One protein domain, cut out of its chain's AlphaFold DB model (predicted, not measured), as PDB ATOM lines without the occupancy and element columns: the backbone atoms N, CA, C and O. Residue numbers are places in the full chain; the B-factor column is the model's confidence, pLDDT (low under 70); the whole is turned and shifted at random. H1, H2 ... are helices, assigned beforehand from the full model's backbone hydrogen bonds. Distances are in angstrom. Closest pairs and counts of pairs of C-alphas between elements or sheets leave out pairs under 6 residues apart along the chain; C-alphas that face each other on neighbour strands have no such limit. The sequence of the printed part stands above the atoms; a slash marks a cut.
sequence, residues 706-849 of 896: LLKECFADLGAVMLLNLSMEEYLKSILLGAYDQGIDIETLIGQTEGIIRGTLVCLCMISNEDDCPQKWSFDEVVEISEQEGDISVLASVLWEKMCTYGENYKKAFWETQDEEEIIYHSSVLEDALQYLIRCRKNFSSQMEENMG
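This is residues 706 to 849 of the 896 residues of an uncharacterized protein of bacterium 1XD8-92 (UniProt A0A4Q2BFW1). Helix H4 lies at the middle of a crossed pack of helices: the long H7 and H1, side by side, cover it on one side, and H6 crosses it on another. H5 folds back along H6 as a helical hairpin, H2 and H3 pack near the first end of H6, and H6 and H7 meet at a corner from which the long loop 806 to 822 leads round. The printed part has 144 residues with seven named helices, H1 to H7 in chain order, and no named strand; the class is all helix. It is compact, with a radius of gyration of the C-alphas of 15.1 A and spans of 44 by 40 by 27 A.

Begin with the longest helix, H7, residues 823 to 847. Its residues 829 to 840 touch H1, residues 706 to 720, at a shallow tilt of 32 degrees, the same way; the closest C-alphas, of Leu 707 and Ala 829, are 6.4 A apart. H7 touches H4, residues 749 to 763, at a steep tilt of 49 degrees, closest at the C-alphas of Cys 761 and Ile 834, 5.4 A apart. H1 touches H4 too, at 5.6 A between the C-alphas of Cys 710 and Arg 754. Look next at the hub, H6, residues 787 to 805, which touches five helices. It is only just about perpendicular to H4, at 71 degrees, with the C-alphas of Thr 756 and Leu 795 closest at 5.7 A. It touches H7 at Tyr 802 and Ser 823, whose C-alphas are 5.6 A apart. H5, residues 775 to 782, makes a hairpin with H6, closest at the C-alphas of Ser 782 and Ser 789, 4.1 A apart. H2, residues 724 to 737, touches H6 at 6.5 A between the C-alphas of Lys 729 and Ile 788, and only just touches H5, with 3 pairs of C-alphas within 8 A, closest at Glu 725 and Ile 781, 7.0 A. H3, residues 742 to 746, touches H6 at Ile 742 and Asp 787, their C-alphas 6.6 A apart. Among the pairs that are apart are H2 and H7, and H1 and H6. In H1 to H6 every O i to N i+4 pair is within hydrogen-bond range; in H7, 17 of 21 are.

Find C-alpha 706 at (361.698, 280.552, 256.944), where H1 begins its 21.1 A. H2 runs 20.1 A, H3 6.1 A, H4 20.9 A, H5 11.0 A and H6 27.4 A. H7 runs 37.2 A, from C-alpha 823 at (370.496, 280.784, 245.836) to C-alpha 847 at (333.673, 275.199, 246.294).

The C-alphas farthest apart, of Gln 814 and Asn 847, are 46.5 A apart. The printed part has no cut. The long links are H4 to H5, 11 residues, and H6 to H7, 17 residues. Mean pLDDT of the printed part is 86.1; look for values under 70 at residues 803 to 817 and 846 to 847.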
ATOM      1  N   LEU A 706     361.903 280.005 258.288       93.81
ATOM      2  CA  LEU A 706     361.698 280.552 256.944       93.81
ATOM      3  C   LEU A 706     360.533 279.863 256.209       93.81
ATOM      4  O   LEU A 706     359.586 280.523 255.782       93.81
ATOM      5  N   LEU A 707     360.527 278.524 256.152       94.81
ATOM      6  CA  LEU A 707     359.445 277.743 255.532       94.81
ATOM      7  C   LEU A 707     358.080 277.927 256.226       94.81
ATOM      8  O   LEU A 707     357.035 277.851 255.576       94.81
ATOM      9  N   LYS A 708     358.060 278.118 257.551       93.50
ATOM     10  CA  LYS A 708     356.836 278.332 258.338       93.50
ATOM     11  C   LYS A 708     356.273 279.739 258.116       93.50
ATOM     12  O   LYS A 708     355.083 279.875 257.839       93.50
ATOM     13  N   GLU A 709     357.118 280.757 258.205       94.44
ATOM     14  CA  GLU A 709     356.725 282.161 258.122       94.44
ATOM     15  C   GLU A 709     356.391 282.583 256.683       94.44
ATOM     16  O   GLU A 709     355.345 283.195 256.471       94.44
ATOM     17  N   CYS A 710     357.170 282.167 255.671       96.00
ATOM     18  CA  CYS A 710     356.799 282.373 254.263       96.00
ATOM     19  C   CYS A 710     355.448 281.723 253.920       96.00
ATOM     20  O   CYS A 710     354.678 282.274 253.134       96.00
ATOM     21  N   PHE A 711     355.136 280.553 254.496       95.94
ATOM     22  CA  PHE A 711     353.835 279.914 254.289       95.94
ATOM     23  C   PHE A 711     352.689 280.728 254.913       95.94
ATOM     24  O   PHE A 711     351.620 280.829 254.313       95.94
ATOM     25  N   ALA A 712     352.886 281.295 256.104       95.31
ATOM     26  CA  ALA A 712     351.868 282.107 256.766       95.31
ATOM     27  C   ALA A 712     351.642 283.453 256.057       95.31
ATOM     28  O   ALA A 712     350.490 283.840 255.858       95.31
ATOM     29  N   ASP A 713     352.711 284.095 255.574       96.81
ATOM     30  CA  ASP A 713     352.635 285.271 254.697       96.81
ATOM     31  C   ASP A 713     351.881 284.954 253.394       96.81
ATOM     32  O   ASP A 713     350.921 285.647 253.052       96.81
ATOM     33  N   LEU A 714     352.229 283.856 252.709       96.44
ATOM     34  CA  LEU A 714     351.493 283.368 251.536       96.44
ATOM     35  C   LEU A 714     350.015 283.092 251.868       96.44
ATOM     36  O   LEU A 714     349.135 283.390 251.061       96.44
ATOM     37  N   GLY A 715     349.730 282.552 253.056       94.38
ATOM     38  CA  GLY A 715     348.377 282.353 253.570       94.38
ATOM     39  C   GLY A 715     347.601 283.666 253.681       94.38
ATOM     40  O   GLY A 715     346.502 283.767 253.137       94.38
ATOM     41  N   ALA A 716     348.183 284.692 254.307       95.88
ATOM     42  CA  ALA A 716     347.579 286.020 254.417       95.88
ATOM     43  C   ALA A 716     347.318 286.653 253.040       95.88
ATOM     44  O   ALA A 716     346.192 287.068 252.753       95.88
ATOM     45  N   VAL A 717     348.328 286.640 252.161       96.69
ATOM     46  CA  VAL A 717     348.247 287.138 250.779       96.69
ATOM     47  C   VAL A 717     347.138 286.435 249.991       96.69
ATOM     48  O   VAL A 717     346.346 287.095 249.319       96.69
ATOM     49  N   MET A 718     347.027 285.108 250.091       93.56
ATOM     50  CA  MET A 718     346.046 284.325 249.332       93.56
ATOM     51  C   MET A 718     344.624 284.398 249.905       93.56
ATOM     52  O   MET A 718     343.667 284.386 249.128       93.56
ATOM     53  N   LEU A 719     344.462 284.501 251.229       93.25
ATOM     54  CA  LEU A 719     343.158 284.669 251.881       93.25
ATOM     55  C   LEU A 719     342.553 286.041 251.579       93.25
ATOM     56  O   LEU A 719     341.389 286.116 251.178       93.25
ATOM     57  N   LEU A 720     343.350 287.098 251.755       93.94
ATOM     58  CA  LEU A 720     342.925 288.495 251.633       93.94
ATOM     59  C   LEU A 720     343.110 289.070 250.222       93.94
ATOM     60  O   LEU A 720     342.707 290.200 249.972       93.94
ATOM     61  N   ASN A 721     343.676 288.281 249.303       93.00
ATOM     62  CA  ASN A 721     343.970 288.663 247.921       93.00
ATOM     63  C   ASN A 721     344.737 289.997 247.829       93.00
ATOM     64  O   ASN A 721     344.361 290.887 247.068       93.00
ATOM     65  N   LEU A 722     345.797 290.113 248.636       95.25
ATOM     66  CA  LEU A 722     346.610 291.326 248.739       95.25
ATOM     67  C   LEU A 722     347.328 291.629 247.415       95.25
ATOM     68  O   LEU A 722     347.821 290.717 246.738       95.25
ATOM     69  N   SER A 723     347.444 292.913 247.078       95.06
ATOM     70  CA  SER A 723     348.445 293.363 246.104       95.06
ATOM     71  C   SER A 723     349.863 293.225 246.673       95.06
ATOM     72  O   SER A 723     350.051 293.057 247.883       95.06
ATOM     73  N   MET A 724     350.881 293.327 245.813       95.44
ATOM     74  CA  MET A 724     352.266 293.380 246.283       95.44
ATOM     75  C   MET A 724     352.486 294.587 247.210       95.44
ATOM     76  O   MET A 724     353.044 294.428 248.292       95.44
ATOM     77  N   GLU A 725     351.982 295.770 246.842       95.12
ATOM     78  CA  GLU A 725     352.069 296.985 247.666       95.12
ATOM     79  C   GLU A 725     351.424 296.786 249.049       95.12
ATOM     80  O   GLU A 725     352.020 297.133 250.067       95.12
ATOM     81  N   GLU A 726     350.242 296.164 249.116       94.88
ATOM     82  CA  GLU A 726     349.574 295.839 250.380       94.88
ATOM     83  C   GLU A 726     350.397 294.863 251.234       94.88
ATOM     84  O   GLU A 726     350.511 295.053 252.446       94.88
ATOM     85  N   TYR A 727     351.020 293.851 250.623       96.31
ATOM     86  CA  TYR A 727     351.908 292.935 251.336       96.31
ATOM     87  C   TYR A 727     353.137 293.665 251.907       96.31
ATOM     88  O   TYR A 727     353.377 293.587 253.115       96.31
ATOM     89  N   LEU A 728     353.853 294.456 251.099       95.50
ATOM     90  CA  LEU A 728     355.035 295.206 251.555       95.50
ATOM     91  C   LEU A 728     354.683 296.237 252.635       95.50
ATOM     92  O   LEU A 728     355.385 296.364 253.640       95.50
ATOM     93  N   LYS A 729     353.543 296.916 252.487       94.25
ATOM     94  CA  LYS A 729     352.998 297.832 253.491       94.25
ATOM     95  C   LYS A 729     352.676 297.129 254.810       94.25
ATOM     96  O   LYS A 729     352.866 297.725 255.868       94.25
ATOM     97  N   SER A 730     352.217 295.876 254.775       93.88
ATOM     98  CA  SER A 730     351.954 295.103 255.996       93.88
ATOM     99  C   SER A 730     353.238 294.743 256.755       93.88
ATOM    100  O   SER A 730     353.257 294.861 257.979       93.88
ATOM    101  N   ILE A 731     354.327 294.414 256.043       93.50
ATOM    102  CA  ILE A 731     355.660 294.195 256.635       93.50
ATOM    103  C   ILE A 731     356.149 295.486 257.302       93.50
ATOM    104  O   ILE A 731     356.510 295.478 258.477       93.50
ATOM    105  N   LEU A 732     356.099 296.604 256.571       92.94
ATOM    106  CA  LEU A 732     356.570 297.908 257.037       92.94
ATOM    107  C   LEU A 732     355.815 298.392 258.288       92.94
ATOM    108  O   LEU A 732     356.428 298.738 259.295       92.94
ATOM    109  N   LEU A 733     354.478 298.371 258.259       90.38
ATOM    110  CA  LEU A 733     353.663 298.786 259.404       90.38
ATOM    111  C   LEU A 733     353.811 297.825 260.596       90.38
ATOM    112  O   LEU A 733     353.839 298.273 261.741       90.38
ATOM    113  N   GLY A 734     353.964 296.521 260.340       88.75
ATOM    114  CA  GLY A 734     354.244 295.525 261.374       88.75
ATOM    115  C   GLY A 734     355.598 295.729 262.065       88.75
ATOM    116  O   GLY A 734     355.705 295.478 263.266       88.75
ATOM    117  N   ALA A 735     356.610 296.219 261.342       88.44
ATOM    118  CA  ALA A 735     357.906 296.610 261.899       88.44
ATOM    119  C   ALA A 735     357.799 297.898 262.739       88.44
ATOM    120  O   ALA A 735     358.269 297.936 263.879       88.44
ATOM    121  N   TYR A 736     357.094 298.918 262.236       88.56
ATOM    122  CA  TYR A 736     356.885 300.189 262.943       88.56
ATOM    123  C   TYR A 736     356.085 300.031 264.242       88.56
ATOM    124  O   TYR A 736     356.396 300.686 265.239       88.56
ATOM    125  N   ASP A 737     355.108 299.123 264.289       82.88
ATOM    126  CA  ASP A 737     354.407 298.774 265.533       82.88
ATOM    127  C   ASP A 737     355.311 298.093 266.574       82.88
ATOM    128  O   ASP A 737     355.064 298.231 267.770       82.88
ATOM    129  N   GLN A 738     356.379 297.417 266.138       82.94
ATOM    130  CA  GLN A 738     357.395 296.809 267.005       82.94
ATOM    131  C   GLN A 738     358.549 297.771 267.352       82.94
ATOM    132  O   GLN A 738     359.475 297.387 268.066       82.94
ATOM    133  N   GLY A 739     358.507 299.020 266.869       85.62
ATOM    134  CA  GLY A 739     359.566 300.012 267.076       85.62
ATOM    135  C   GLY A 739     360.831 299.774 266.243       85.62
ATOM    136  O   GLY A 739     361.891 300.283 266.601       85.62
ATOM    137  N   ILE A 740     360.734 299.000 265.158       89.88
ATOM    138  CA  ILE A 740     361.826 298.719 264.217       89.88
ATOM    139  C   ILE A 740     361.733 299.731 263.071       89.88
ATOM    140  O   ILE A 740     360.762 299.700 262.323       89.88
ATOM    141  N   ASP A 741     362.712 300.624 262.927       92.06
ATOM    142  CA  ASP A 741     362.765 301.582 261.811       92.06
ATOM    143  C   ASP A 741     363.174 300.929 260.472       92.06
ATOM    144  O   ASP A 741     363.591 299.772 260.423       92.06
ATOM    145  N   ILE A 742     363.036 301.670 259.363       92.75
ATOM    146  CA  ILE A 742     363.344 301.161 258.016       92.75
ATOM    147  C   ILE A 742     364.819 300.761 257.861       92.75
ATOM    148  O   ILE A 742     365.095 299.745 257.230       92.75
ATOM    149  N   GLU A 743     365.758 301.498 258.468       91.75
ATOM    150  CA  GLU A 743     367.196 301.185 258.420       91.75
ATOM    151  C   GLU A 743     367.496 299.848 259.117       91.75
ATOM    152  O   GLU A 743     368.235 299.013 258.593       91.75
ATOM    153  N   THR A 744     366.864 299.606 260.268       91.88
ATOM    154  CA  THR A 744     366.958 298.341 261.000       91.88
ATOM    155  C   THR A 744     366.255 297.210 260.249       91.88
ATOM    156  O   THR A 744     366.793 296.106 260.184       91.88
ATOM    157  N   LEU A 745     365.086 297.468 259.650       90.12
ATOM    158  CA  LEU A 745     364.309 296.479 258.895       90.12
ATOM    159  C   LEU A 745     365.068 295.968 257.663       90.12
ATOM    160  O   LEU A 745     365.156 294.758 257.470       90.12
ATOM    161  N   ILE A 746     365.661 296.852 256.852       90.00
ATOM    162  CA  ILE A 746     366.456 296.424 255.685       90.00
ATOM    163  C   ILE A 746     367.787 295.767 256.079       90.00
ATOM    164  O   ILE A 746     368.349 295.007 255.294       90.00
ATOM    165  N   GLY A 747     368.268 296.008 257.305       84.75
ATOM    166  CA  GLY A 747     369.387 295.281 257.903       84.75
ATOM    167  C   GLY A 747     369.043 293.862 258.383       84.75
ATOM    168  O   GLY A 747     369.955 293.096 258.697       84.75
ATOM    169  N   GLN A 748     367.760 293.481 258.447       85.62
ATOM    170  CA  GLN A 748     367.318 292.139 258.842       85.62
ATOM    171  C   GLN A 748     367.186 291.221 257.618       85.62
ATOM    172  O   GLN A 748     366.104 291.071 257.046       85.62
ATOM    173  N   THR A 749     368.285 290.552 257.256       82.56
ATOM    174  CA  THR A 749     368.374 289.623 256.110       82.56
ATOM    175  C   THR A 749     367.208 288.629 256.041       82.56
ATOM    176  O   THR A 749     366.608 288.447 254.986       82.56
ATOM    177  N   GLU A 750     366.825 288.041 257.179       83.94
ATOM    178  CA  GLU A 750     365.740 287.055 257.276       83.94
ATOM    179  C   GLU A 750     364.373 287.612 256.836       83.94
ATOM    180  O   GLU A 750     363.648 286.961 256.082       83.94
ATOM    181  N   GLY A 751     364.028 288.834 257.258       85.38
ATOM    182  CA  GLY A 751     362.762 289.482 256.902       85.38
ATOM    183  C   GLY A 751     362.693 289.855 255.420       85.38
ATOM    184  O   GLY A 751     361.663 289.650 254.774       85.38
ATOM    185  N   ILE A 752     363.811 290.332 254.863       90.19
ATOM    186  CA  ILE A 752     363.934 290.640 253.435       90.19
ATOM    187  C   ILE A 752     363.796 289.369 252.593       90.19
ATOM    188  O   ILE A 752     362.982 289.344 251.673       90.19
ATOM    189  N   ILE A 753     364.500 288.287 252.937       90.69
ATOM    190  CA  ILE A 753     364.422 287.020 252.192       90.69
ATOM    191  C   ILE A 753     363.026 286.403 252.280       90.69
ATOM    192  O   ILE A 753     362.515 285.900 251.276       90.69
ATOM    193  N   ARG A 754     362.363 286.502 253.440       92.50
ATOM    194  CA  ARG A 754     360.967 286.078 253.593       92.50
ATOM    195  C   ARG A 754     360.049 286.797 252.601       92.50
ATOM    196  O   ARG A 754     359.279 286.135 251.902       92.50
ATOM    197  N   GLY A 755     360.180 288.121 252.501       93.38
ATOM    198  CA  GLY A 755     359.465 288.942 251.522       93.38
ATOM    199  C   GLY A 755     359.804 288.565 250.077       93.38
ATOM    200  O   GLY A 755     358.900 288.350 249.267       93.38
ATOM    201  N   THR A 756     361.092 288.402 249.761       93.12
ATOM    202  CA  THR A 756     361.583 288.012 248.431       93.12
ATOM    203  C   THR A 756     360.992 286.679 247.969       93.12
ATOM    204  O   THR A 756     360.480 286.600 246.853       93.12
ATOM    205  N   LEU A 757     360.999 285.649 248.822       94.19
ATOM    206  CA  LEU A 757     360.441 284.332 248.503       94.19
ATOM    207  C   LEU A 757     358.933 284.381 248.222       94.19
ATOM    208  O   LEU A 757     358.464 283.726 247.290       94.19
ATOM    209  N   VAL A 758     358.169 285.173 248.982       96.31
ATOM    210  CA  VAL A 758     356.724 285.339 248.755       96.31
ATOM    211  C   VAL A 758     356.460 286.094 247.446       96.31
ATOM    212  O   VAL A 758     355.633 285.646 246.649       96.31
ATOM    213  N   CYS A 759     357.206 287.165 247.156       94.75
ATOM    214  CA  CYS A 759     357.111 287.884 245.881       94.75
ATOM    215  C   CYS A 759     357.453 286.986 244.680       94.75
ATOM    216  O   CYS A 759     356.660 286.892 243.741       94.75
ATOM    217  N   LEU A 760     358.571 286.253 244.726       93.38
ATOM    218  CA  LEU A 760     358.955 285.296 243.679       93.38
ATOM    219  C   LEU A 760     357.920 284.172 243.524       93.38
ATOM    220  O   LEU A 760     357.567 283.814 242.398       93.38
ATOM    221  N   CYS A 761     357.361 283.656 244.623       94.31
ATOM    222  CA  CYS A 761     356.287 282.663 244.581       94.31
ATOM    223  C   CYS A 761     355.039 283.199 243.868       94.31
ATOM    224  O   CYS A 761     354.366 282.447 243.164       94.31
ATOM    225  N   MET A 762     354.700 284.476 244.043       94.75
ATOM    226  CA  MET A 762     353.508 285.091 243.451       94.75
ATOM    227  C   MET A 762     353.699 285.484 241.978       94.75
ATOM    228  O   MET A 762     352.733 285.404 241.211       94.75
ATOM    229  N   ILE A 763     354.929 285.813 241.572       92.12
ATOM    230  CA  ILE A 763     355.337 286.077 240.178       92.12
ATOM    231  C   ILE A 763     355.553 284.777 239.381       92.12
ATOM    232  O   ILE A 763     355.399 284.759 238.164       92.12
ATOM    233  N   SER A 764     355.875 283.664 240.044       88.00
ATOM    234  CA  SER A 764     356.085 282.374 239.375       88.00
ATOM    235  C   SER A 764     354.846 281.924 238.591       88.00
ATOM    236  O   SER A 764     353.718 282.020 239.081       88.00
ATOM    237  N   ASN A 765     355.043 281.388 237.386       84.88
ATOM    238  CA  ASN A 765     353.964 281.018 236.468       84.88
ATOM    239  C   ASN A 765     354.040 279.529 236.087       84.88
ATOM    240  O   ASN A 765     355.013 279.108 235.463       84.88
ATOM    241  N   GLU A 766     353.005 278.753 236.415       81.06
ATOM    242  CA  GLU A 766     352.836 277.354 235.986       81.06
ATOM    243  C   GLU A 766     351.545 277.164 235.175       81.06
ATOM    244  O   GLU A 766     350.591 277.922 235.346       81.06
ATOM    245  N   ASP A 767     351.477 276.088 234.380       73.25
ATOM    246  CA  ASP A 767     350.333 275.750 233.513       73.25
ATOM    247  C   ASP A 767     348.971 275.726 234.243       73.25
ATOM    248  O   ASP A 767     347.984 276.221 233.699       73.25
ATOM    249  N   ASP A 768     348.915 275.214 235.483       77.06
ATOM    250  CA  ASP A 768     347.700 275.202 236.329       77.06
ATOM    251  C   ASP A 768     347.776 276.168 237.532       77.06
ATOM    252  O   ASP A 768     346.999 276.060 238.481       77.06
ATOM    253  N   CYS A 769     348.751 277.082 237.558       80.81
ATOM    254  CA  CYS A 769     348.876 278.088 238.612       80.81
ATOM    255  C   CYS A 769     349.499 279.369 238.032       80.81
ATOM    256  O   CYS A 769     350.714 279.577 238.168       80.81
ATOM    257  N   PRO A 770     348.691 280.221 237.372       83.12
ATOM    258  CA  PRO A 770     349.191 281.429 236.735       83.12
ATOM    259  C   PRO A 770     349.781 282.403 237.759       83.12
ATOM    260  O   PRO A 770     349.376 282.427 238.927       83.12
ATOM    261  N   GLN A 771     350.724 283.228 237.305       86.38
ATOM    262  CA  GLN A 771     351.255 284.331 238.104       86.38
ATOM    263  C   GLN A 771     350.141 285.299 238.530       86.38
ATOM    264  O   GLN A 771     349.203 285.564 237.774       86.38
ATOM    265  N   LYS A 772     350.253 285.826 239.751       88.38
ATOM    266  CA  LYS A 772     349.320 286.812 240.319       88.38
ATOM    267  C   LYS A 772     349.901 288.221 240.381       88.38
ATOM    268  O   LYS A 772     349.129 289.171 240.330       88.38
ATOM    269  N   TRP A 773     351.222 288.326 240.488       94.06
ATOM    270  CA  TRP A 773     351.984 289.574 240.453       94.06
ATOM    271  C   TRP A 773     352.999 289.523 239.301       94.06
ATOM    272  O   TRP A 773     353.189 288.482 238.664       94.06
ATOM    273  N   SER A 774     353.669 290.639 239.048       89.00
ATOM    274  CA  SER A 774     354.684 290.831 238.012       89.00
ATOM    275  C   SER A 774     355.967 291.448 238.580       89.00
ATOM    276  O   SER A 774     355.979 292.003 239.677       89.00
ATOM    277  N   PHE A 775     357.068 291.356 237.828       87.69
ATOM    278  CA  PHE A 775     358.297 292.086 238.158       87.69
ATOM    279  C   PHE A 775     358.157 293.601 237.931       87.69
ATOM    280  O   PHE A 775     358.823 294.372 238.613       87.69
ATOM    281  N   ASP A 776     357.269 294.031 237.032       88.25
ATOM    282  CA  ASP A 776     357.023 295.455 236.789       88.25
ATOM    283  C   ASP A 776     356.419 296.131 238.039       88.25
ATOM    284  O   ASP A 776     356.829 297.231 238.387       88.25
ATOM    285  N   GLU A 777     355.545 295.446 238.794       91.44
ATOM    286  CA  GLU A 777     354.959 295.969 240.044       91.44
ATOM    287  C   GLU A 777     356.004 296.336 241.113       91.44
ATOM    288  O   GLU A 777     355.893 297.394 241.728       91.44
ATOM    289  N   VAL A 778     357.032 295.506 241.349       90.19
ATOM    290  CA  VAL A 778     358.059 295.840 242.360       90.19
ATOM    291  C   VAL A 778     358.924 297.018 241.908       90.19
ATOM    292  O   VAL A 778     359.292 297.855 242.734       90.19
ATOM    293  N   VAL A 779     359.181 297.137 240.601       90.12
ATOM    294  CA  VAL A 779     359.875 298.291 240.019       90.12
ATOM    295  C   VAL A 779     359.020 299.552 240.174       90.12
ATOM    296  O   VAL A 779     359.506 300.538 240.725       90.12
ATOM    297  N   GLU A 780     357.735 299.507 239.808       93.12
ATOM    298  CA  GLU A 780     356.790 300.620 239.973       93.12
ATOM    299  C   GLU A 780     356.663 301.078 241.437       93.12
ATOM    300  O   GLU A 780     356.568 302.278 241.683       93.12
ATOM    301  N   ILE A 781     356.701 300.163 242.417       93.75
ATOM    302  CA  ILE A 781     356.714 300.513 243.852       93.75
ATOM    303  C   ILE A 781     358.071 301.110 244.265       93.75
ATOM    304  O   ILE A 781     358.106 302.071 245.035       93.75
ATOM    305  N   SER A 782     359.190 300.598 243.743       91.75
ATOM    306  CA  SER A 782     360.532 301.128 244.034       91.75
ATOM    307  C   SER A 782     360.751 302.558 243.514       91.75
ATOM    308  O   SER A 782     361.508 303.316 244.118       91.75
ATOM    309  N   GLU A 783     360.036 302.970 242.462       91.56
ATOM    310  CA  GLU A 783     360.078 304.335 241.911       91.56
ATOM    311  C   GLU A 783     359.202 305.356 242.679       91.56
ATOM    312  O   GLU A 783     359.217 306.545 242.351       91.56
ATOM    313  N   GLN A 784     358.449 304.928 243.703       92.25
ATOM    314  CA  GLN A 784     357.619 305.813 244.540       92.25
ATOM    315  C   GLN A 784     358.443 306.590 245.591       92.25
ATOM    316  O   GLN A 784     359.646 306.400 245.742       92.25
ATOM    317  N   GLU A 785     357.787 307.469 246.355       88.88
ATOM    318  CA  GLU A 785     358.391 308.152 247.508       88.88
ATOM    319  C   GLU A 785     358.042 307.446 248.834       88.88
ATOM    320  O   GLU A 785     356.929 306.950 249.019       88.88
ATOM    321  N   GLY A 786     358.973 307.469 249.794       91.88
ATOM    322  CA  GLY A 786     358.782 306.953 251.156       91.88
ATOM    323  C   GLY A 786     359.337 305.544 251.392       91.88
ATOM    324  O   GLY A 786     359.878 304.898 250.497       91.88
ATOM    325  N   ASP A 787     359.213 305.058 252.627       94.19
ATOM    326  CA  ASP A 787     359.940 303.867 253.098       94.19
ATOM    327  C   ASP A 787     359.537 302.563 252.385       94.19
ATOM    328  O   ASP A 787     360.325 301.620 252.310       94.19
ATOM    329  N   ILE A 788     358.331 302.510 251.805       94.06
ATOM    330  CA  ILE A 788     357.883 301.373 250.990       94.06
ATOM    331  C   ILE A 788     358.697 301.232 249.693       94.06
ATOM    332  O   ILE A 788     358.974 300.108 249.281       94.06
ATOM    333  N   SER A 789     359.148 302.344 249.098       94.62
ATOM    334  CA  SER A 789     360.045 302.342 247.933       94.62
ATOM    335  C   SER A 789     361.440 301.835 248.313       94.62
ATOM    336  O   SER A 789     362.028 301.043 247.577       94.62
ATOM    337  N   VAL A 790     361.943 302.204 249.499       94.75
ATOM    338  CA  VAL A 790     363.222 301.696 250.032       94.75
ATOM    339  C   VAL A 790     363.149 300.181 250.236       94.75
ATOM    340  O   VAL A 790     364.015 299.452 249.753       94.75
ATOM    341  N   LEU A 791     362.081 299.692 250.877       94.44
ATOM    342  CA  LEU A 791     361.841 298.262 251.074       94.44
ATOM    343  C   LEU A 791     361.711 297.514 249.734       94.44
ATOM    344  O   LEU A 791     362.360 296.485 249.543       94.44
ATOM    345  N   ALA A 792     360.929 298.042 248.787       94.25
ATOM    346  CA  ALA A 792     360.769 297.463 247.451       94.25
ATOM    347  C   ALA A 792     362.082 297.439 246.651       94.25
ATOM    348  O   ALA A 792     362.350 296.456 245.968       94.25
ATOM    349  N   SER A 793     362.931 298.463 246.781       92.94
ATOM    350  CA  SER A 793     364.250 298.522 246.133       92.94
ATOM    351  C   SER A 793     365.179 297.403 246.617       92.94
ATOM    352  O   SER A 793     365.796 296.717 245.803       92.94
ATOM    353  N   VAL A 794     365.244 297.181 247.935       92.44
ATOM    354  CA  VAL A 794     366.061 296.111 248.537       92.44
ATOM    355  C   VAL A 794     365.515 294.729 248.161       92.44
ATOM    356  O   VAL A 794     366.279 293.829 247.810       92.44
ATOM    357  N   LEU A 795     364.190 294.561 248.164       91.50
ATOM    358  CA  LEU A 795     363.544 293.330 247.704       91.50
ATOM    359  C   LEU A 795     363.816 293.056 246.222       91.50
ATOM    360  O   LEU A 795     364.117 291.917 245.877       91.50
ATOM    361  N   TRP A 796     363.754 294.076 245.361       90.44
ATOM    362  CA  TRP A 796     364.057 293.968 243.933       90.44
ATOM    363  C   TRP A 796     365.497 293.515 243.679       90.44
ATOM    364  O   TRP A 796     365.709 292.617 242.866       90.44
ATOM    365  N   GLU A 797     366.477 294.056 244.411       88.31
ATOM    366  CA  GLU A 797     367.877 293.617 244.328       88.31
ATOM    367  C   GLU A 797     368.014 292.116 244.637       88.31
ATOM    368  O   GLU A 797     368.570 291.363 243.835       88.31
ATOM    369  N   LYS A 798     367.418 291.645 245.743       87.94
ATOM    370  CA  LYS A 798     367.410 290.213 246.093       87.94
ATOM    371  C   LYS A 798     366.642 289.366 245.076       87.94
ATOM    372  O   LYS A 798     367.098 288.289 244.699       87.94
ATOM    373  N   MET A 799     365.505 289.853 244.582       87.38
ATOM    374  CA  MET A 799     364.717 289.184 243.541       87.38
ATOM    375  C   MET A 799     365.491 289.041 242.226       87.38
ATOM    376  O   MET A 799     365.325 288.022 241.559       87.38
ATOM    377  N   CYS A 800     366.352 290.000 241.869       82.81
ATOM    378  CA  CYS A 800     367.250 289.884 240.721       82.81
ATOM    379  C   CYS A 800     368.303 288.794 240.952       82.81
ATOM    380  O   CYS A 800     368.410 287.879 240.136       82.81
ATOM    381  N   THR A 801     369.019 288.846 242.081       79.56
ATOM    382  CA  THR A 801     370.042 287.848 242.443       79.56
ATOM    383  C   THR A 801     369.475 286.432 242.385       79.56
ATOM    384  O   THR A 801     369.962 285.601 241.618       79.56
ATOM    385  N   TYR A 802     368.387 286.163 243.110       76.75
ATOM    386  CA  TYR A 802     367.798 284.826 243.155       76.75
ATOM    387  C   TYR A 802     367.067 284.453 241.856       76.75
ATOM    388  O   TYR A 802     367.154 283.311 241.405       76.75
ATOM    389  N   GLY A 803     366.408 285.408 241.192       68.62
ATOM    390  CA  GLY A 803     365.697 285.188 239.928       68.62
ATOM    391  C   GLY A 803     366.604 284.837 238.742       68.62
ATOM    392  O   GLY A 803     366.189 284.073 237.869       68.62
ATOM    393  N   GLU A 804     367.845 285.333 238.717       65.56
ATOM    394  CA  GLU A 804     368.848 284.971 237.703       65.56
ATOM    395  C   GLU A 804     369.705 283.750 238.086       65.56
ATOM    396  O   GLU A 804     370.249 283.083 237.196       65.56
ATOM    397  N   ASN A 805     369.846 283.448 239.383       59.12
ATOM    398  CA  ASN A 805     370.743 282.398 239.875       59.12
ATOM    399  C   ASN A 805     370.068 281.062 240.221       59.12
ATOM    400  O   ASN A 805     370.779 280.062 240.217       59.12
ATOM    401  N   TYR A 806     368.746 280.980 240.435       56.44
ATOM    402  CA  TYR A 806     368.091 279.751 240.945       56.44
ATOM    403  C   TYR A 806     368.273 278.469 240.106       56.44
ATOM    404  O   TYR A 806     367.927 277.399 240.575       56.44
ATOM    405  N   LYS A 807     368.790 278.545 238.870       53.31
ATOM    406  CA  LYS A 807     369.082 277.376 238.007       53.31
ATOM    407  C   LYS A 807     370.567 277.028 237.880       53.31
ATOM    408  O   LYS A 807     370.919 276.196 237.044       53.31
ATOM    409  N   LYS A 808     371.432 277.711 238.626       58.09
ATOM    410  CA  LYS A 808     372.885 277.517 238.617       58.09
ATOM    411  C   LYS A 808     373.276 276.703 239.844       58.09
ATOM    412  O   LYS A 808     372.709 276.899 240.916       58.09
ATOM    413  N   ALA A 809     374.245 275.808 239.698       54.66
ATOM    414  CA  ALA A 809     374.771 275.089 240.855       54.66
ATOM    415  C   ALA A 809     375.581 276.039 241.753       54.66
ATOM    416  O   ALA A 809     376.133 277.027 241.271       54.66
ATOM    417  N   PHE A 810     375.711 275.743 243.050       58.91
ATOM    418  CA  PHE A 810     376.328 276.687 243.997       58.91
ATOM    419  C   PHE A 810     377.813 276.996 243.722       58.91
ATOM    420  O   PHE A 810     378.329 278.032 244.126       58.91
ATOM    421  N   TRP A 811     378.517 276.119 243.002       62.44
ATOM    422  CA  TRP A 811     379.890 276.354 242.537       62.44
ATOM    423  C   TRP A 811     379.969 277.221 241.261       62.44
ATOM    424  O   TRP A 811     381.063 277.491 240.766       62.44
ATOM    425  N   GLU A 812     378.828 277.643 240.712       55.91
ATOM    426  CA  GLU A 812     378.692 278.544 239.556       55.91
ATOM    427  C   GLU A 812     378.250 279.965 239.968       55.91
ATOM    428  O   GLU A 812     378.233 280.874 239.132       55.91
ATOM    429  N   THR A 813     377.901 280.164 241.242       59.31
ATOM    430  CA  THR A 813     377.457 281.428 241.844       59.31
ATOM    431  C   THR A 813     378.522 282.002 242.787       59.31
ATOM    432  O   THR A 813     379.364 281.292 243.329       59.31
ATOM    433  N   GLN A 814     378.514 283.326 242.956       56.50
ATOM    434  CA  GLN A 814     379.315 284.041 243.958       56.50
ATOM    435  C   GLN A 814     378.361 284.860 244.827       56.50
ATOM    436  O   GLN A 814     378.298 286.083 244.715       56.50
ATOM    437  N   ASP A 815     377.576 284.165 245.645       59.75
ATOM    438  CA  ASP A 815     376.676 284.802 246.603       59.75
ATOM    439  C   ASP A 815     377.498 285.199 247.849       59.75
ATOM    440  O   ASP A 815     378.138 284.353 248.469       59.75
ATOM    441  N   GLU A 816     377.503 286.485 248.223       59.19
ATOM    442  CA  GLU A 816     378.209 286.996 249.421       59.19
ATOM    443  C   GLU A 816     377.385 286.854 250.726       59.19
ATOM    444  O   GLU A 816     377.744 287.416 251.762       59.19
ATOM    445  N   GLU A 817     376.252 286.146 250.683       66.06
ATOM    446  CA  GLU A 817     375.309 286.006 251.804       66.06
ATOM    447  C   GLU A 817     375.641 284.848 252.761       66.06
ATOM    448  O   GLU A 817     376.575 284.076 252.548       66.06
ATOM    449  N   GLU A 818     374.871 284.709 253.851       72.12
ATOM    450  CA  GLU A 818     374.993 283.526 254.705       72.12
ATOM    451  C   GLU A 818     374.663 282.250 253.912       72.12
ATOM    452  O   GLU A 818     373.708 282.231 253.144       72.12
ATOM    453  N   ILE A 819     375.396 281.155 254.151       74.62
ATOM    454  CA  ILE A 819     375.222 279.846 253.479       74.62
ATOM    455  C   ILE A 819     373.748 279.383 253.432       74.62
ATOM    456  O   ILE A 819     373.304 278.782 252.459       74.62
ATOM    457  N   ILE A 820     372.969 279.681 254.475       79.06
ATOM    458  CA  ILE A 820     371.533 279.358 254.587       79.06
ATOM    459  C   ILE A 820     370.618 280.138 253.625       79.06
ATOM    460  O   ILE A 820     369.449 279.791 253.472       79.06
ATOM    461  N   TYR A 821     371.143 281.196 253.014       81.06
ATOM    462  CA  TYR A 821     370.491 282.113 252.081       81.06
ATOM    463  C   TYR A 821     371.101 282.030 250.674       81.06
ATOM    464  O   TYR A 821     370.788 282.849 249.809       81.06
ATOM    465  N   HIS A 822     371.965 281.037 250.442       83.38
ATOM    466  CA  HIS A 822     372.516 280.735 249.131       83.38
ATOM    467  C   HIS A 822     371.394 280.419 248.124       83.38
ATOM    468  O   HIS A 822     370.415 279.747 248.465       83.38
ATOM    469  N   SER A 823     371.542 280.865 246.870       80.19
ATOM    470  CA  SER A 823     370.496 280.784 245.836       80.19
ATOM    471  C   SER A 823     369.878 279.388 245.649       80.19
ATOM    472  O   SER A 823     368.676 279.287 245.411       80.19
ATOM    473  N   SER A 824     370.668 278.317 245.782       80.00
ATOM    474  CA  SER A 824     370.198 276.924 245.669       80.00
ATOM    475  C   SER A 824     369.302 276.496 246.843       80.00
ATOM    476  O   SER A 824     368.208 275.979 246.629       80.00
ATOM    477  N   VAL A 825     369.687 276.829 248.082       86.00
ATOM    478  CA  VAL A 825     368.896 276.572 249.302       86.00
ATOM    479  C   VAL A 825     367.533 277.269 249.224       86.00
ATOM    480  O   VAL A 825     366.514 276.734 249.667       86.00
ATOM    481  N   LEU A 826     367.498 278.466 248.638       88.94
ATOM    482  CA  LEU A 826     366.263 279.223 248.459       88.94
ATOM    483  C   LEU A 826     365.390 278.714 247.297       88.94
ATOM    484  O   LEU A 826     364.186 278.982 247.310       88.94
ATOM    485  N   GLU A 827     365.930 277.944 246.339       88.25
ATOM    486  CA  GLU A 827     365.123 277.329 245.276       88.25
ATOM    487  C   GLU A 827     364.111 276.340 245.869       88.25
ATOM    488  O   GLU A 827     362.913 276.475 245.617       88.25
ATOM    489  N   ASP A 828     364.534 275.392 246.710       91.44
ATOM    490  CA  ASP A 828     363.610 274.422 247.319       91.44
ATOM    491  C   ASP A 828     362.574 275.090 248.241       91.44
ATOM    492  O   ASP A 828     361.409 274.677 248.268       91.44
ATOM    493  N   ALA A 829     362.948 276.169 248.938       93.31
ATOM    494  CA  ALA A 829     361.997 276.979 249.700       93.31
ATOM    495  C   ALA A 829     360.935 277.619 248.786       93.31
ATOM    496  O   ALA A 829     359.740 277.576 249.093       93.31
ATOM    497  N   LEU A 830     361.347 278.158 247.635       93.00
ATOM    498  CA  LEU A 830     360.450 278.708 246.621       93.00
ATOM    499  C   LEU A 830     359.548 277.622 246.003       93.00
ATOM    500  O   LEU A 830     358.339 277.835 245.894       93.00
ATOM    501  N   GLN A 831     360.081 276.440 245.674       92.62
ATOM    502  CA  GLN A 831     359.295 275.311 245.153       92.62
ATOM    503  C   GLN A 831     358.212 274.864 246.149       92.62
ATOM    504  O   GLN A 831     357.055 274.659 245.763       92.62
ATOM    505  N   TYR A 832     358.539 274.781 247.444       95.50
ATOM    506  CA  TYR A 832     357.563 274.515 248.507       95.50
ATOM    507  C   TYR A 832     356.418 275.543 248.521       95.50
ATOM    508  O   TYR A 832     355.242 275.160 248.596       95.50
ATOM    509  N   LEU A 833     356.727 276.836 248.398       95.62
ATOM    510  CA  LEU A 833     355.717 277.897 248.377       95.62
ATOM    511  C   LEU A 833     354.854 277.850 247.110       95.62
ATOM    512  O   LEU A 833     353.629 277.917 247.218       95.62
ATOM    513  N   ILE A 834     355.448 277.638 245.930       94.06
ATOM    514  CA  ILE A 834     354.711 277.493 244.663       94.06
ATOM    515  C   ILE A 834     353.740 276.306 244.748       94.06
ATOM    516  O   ILE A 834     352.562 276.438 244.395       94.06
ATOM    517  N   ARG A 835     354.187 275.171 245.304       93.62
ATOM    518  CA  ARG A 835     353.345 273.989 245.538       93.62
ATOM    519  C   ARG A 835     352.190 274.278 246.499       93.62
ATOM    520  O   ARG A 835     351.064 273.839 246.245       93.62
ATOM    521  N   CYS A 836     352.438 275.032 247.570       93.88
ATOM    522  CA  CYS A 836     351.395 275.484 248.492       93.88
ATOM    523  C   CYS A 836     350.391 276.418 247.802       93.88
ATOM    524  O   CYS A 836     349.186 276.194 247.916       93.88
ATOM    525  N   ARG A 837     350.866 277.406 247.031       93.81
ATOM    526  CA  ARG A 837     350.041 278.352 246.260       93.81
ATOM    527  C   ARG A 837     349.134 277.622 245.268       93.81
ATOM    528  O   ARG A 837     347.933 277.877 245.255       93.81
ATOM    529  N   LYS A 838     349.672 276.667 244.501       91.88
ATOM    530  CA  LYS A 838     348.916 275.839 243.544       91.88
ATOM    531  C   LYS A 838     347.790 275.056 244.217       91.88
ATOM    532  O   LYS A 838     346.645 275.102 243.775       91.88
ATOM    533  N   ASN A 839     348.109 274.376 245.315       89.69
ATOM    534  CA  ASN A 839     347.155 273.580 246.086       89.69
ATOM    535  C   ASN A 839     346.122 274.442 246.844       89.69
ATOM    536  O   ASN A 839     345.007 273.988 247.089       89.69
ATOM    537  N   PHE A 840     346.465 275.683 247.202       89.56
ATOM    538  CA  PHE A 840     345.504 276.659 247.715       89.56
ATOM    539  C   PHE A 840     344.537 277.089 246.604       89.56
ATOM    540  O   PHE A 840     343.327 276.990 246.786       89.56
ATOM    541  N   SER A 841     345.050 277.513 245.442       88.75
ATOM    542  CA  SER A 841     344.233 277.958 244.304       88.75
ATOM    543  C   SER A 841     343.214 276.900 243.867       88.75
ATOM    544  O   SER A 841     342.028 277.213 243.787       88.75
ATOM    545  N   SER A 842     343.636 275.643 243.671       86.75
ATOM    546  CA  SER A 842     342.723 274.586 243.207       86.75
ATOM    547  C   SER A 842     341.574 274.314 244.187       86.75
ATOM    548  O   SER A 842     340.420 274.218 243.778       86.75
ATOM    549  N   GLN A 843     341.852 274.265 245.495       83.44
ATOM    550  CA  GLN A 843     340.818 274.032 246.513       83.44
ATOM    551  C   GLN A 843     339.851 275.218 246.666       83.44
ATOM    552  O   GLN A 843     338.698 275.036 247.062       83.44
ATOM    553  N   MET A 844     340.298 276.436 246.347       82.56
ATOM    554  CA  MET A 844     339.457 277.634 246.400       82.56
ATOM    555  C   MET A 844     338.456 277.698 245.243       82.56
ATOM    556  O   MET A 844     337.294 278.054 245.468       82.56
ATOM    557  N   GLU A 845     338.889 277.322 244.036       74.50
ATOM    558  CA  GLU A 845     338.051 277.296 242.831       74.50
ATOM    559  C   GLU A 845     336.906 276.281 242.922       74.50
ATOM    560  O   GLU A 845     335.807 276.560 242.444       74.50
ATOM    561  N   GLU A 846     337.126 275.125 243.560       64.38
ATOM    562  CA  GLU A 846     336.150 274.032 243.534       64.38
ATOM    563  C   GLU A 846     334.845 274.334 244.292       64.38
ATOM    564  O   GLU A 846     333.780 273.965 243.800       64.38
ATOM    565  N   ASN A 847     334.886 274.976 245.475       57.06
ATOM    566  CA  ASN A 847     333.673 275.199 246.294       57.06
ATOM    567  C   ASN A 847     333.665 276.442 247.221       57.06
ATOM    568  O   ASN A 847     332.633 276.718 247.835       57.06
ATOM    569  N   MET A 848     334.761 277.202 247.367       71.12
ATOM    570  CA  MET A 848     334.955 278.055 248.563       71.12
ATOM    571  C   MET A 848     334.820 279.574 248.356       71.12
ATOM    572  O   MET A 848     334.786 280.331 249.333       71.12
ATOM    573  N   GLY A 849     334.679 280.043 247.111       75.19
ATOM    574  CA  GLY A 849     334.689 281.475 246.773       75.19
ATOM    575  C   GLY A 849     333.651 282.346 247.502       75.19
ATOM    576  O   GLY A 849     333.901 283.527 247.731       75.19
TER     577      GLY A 849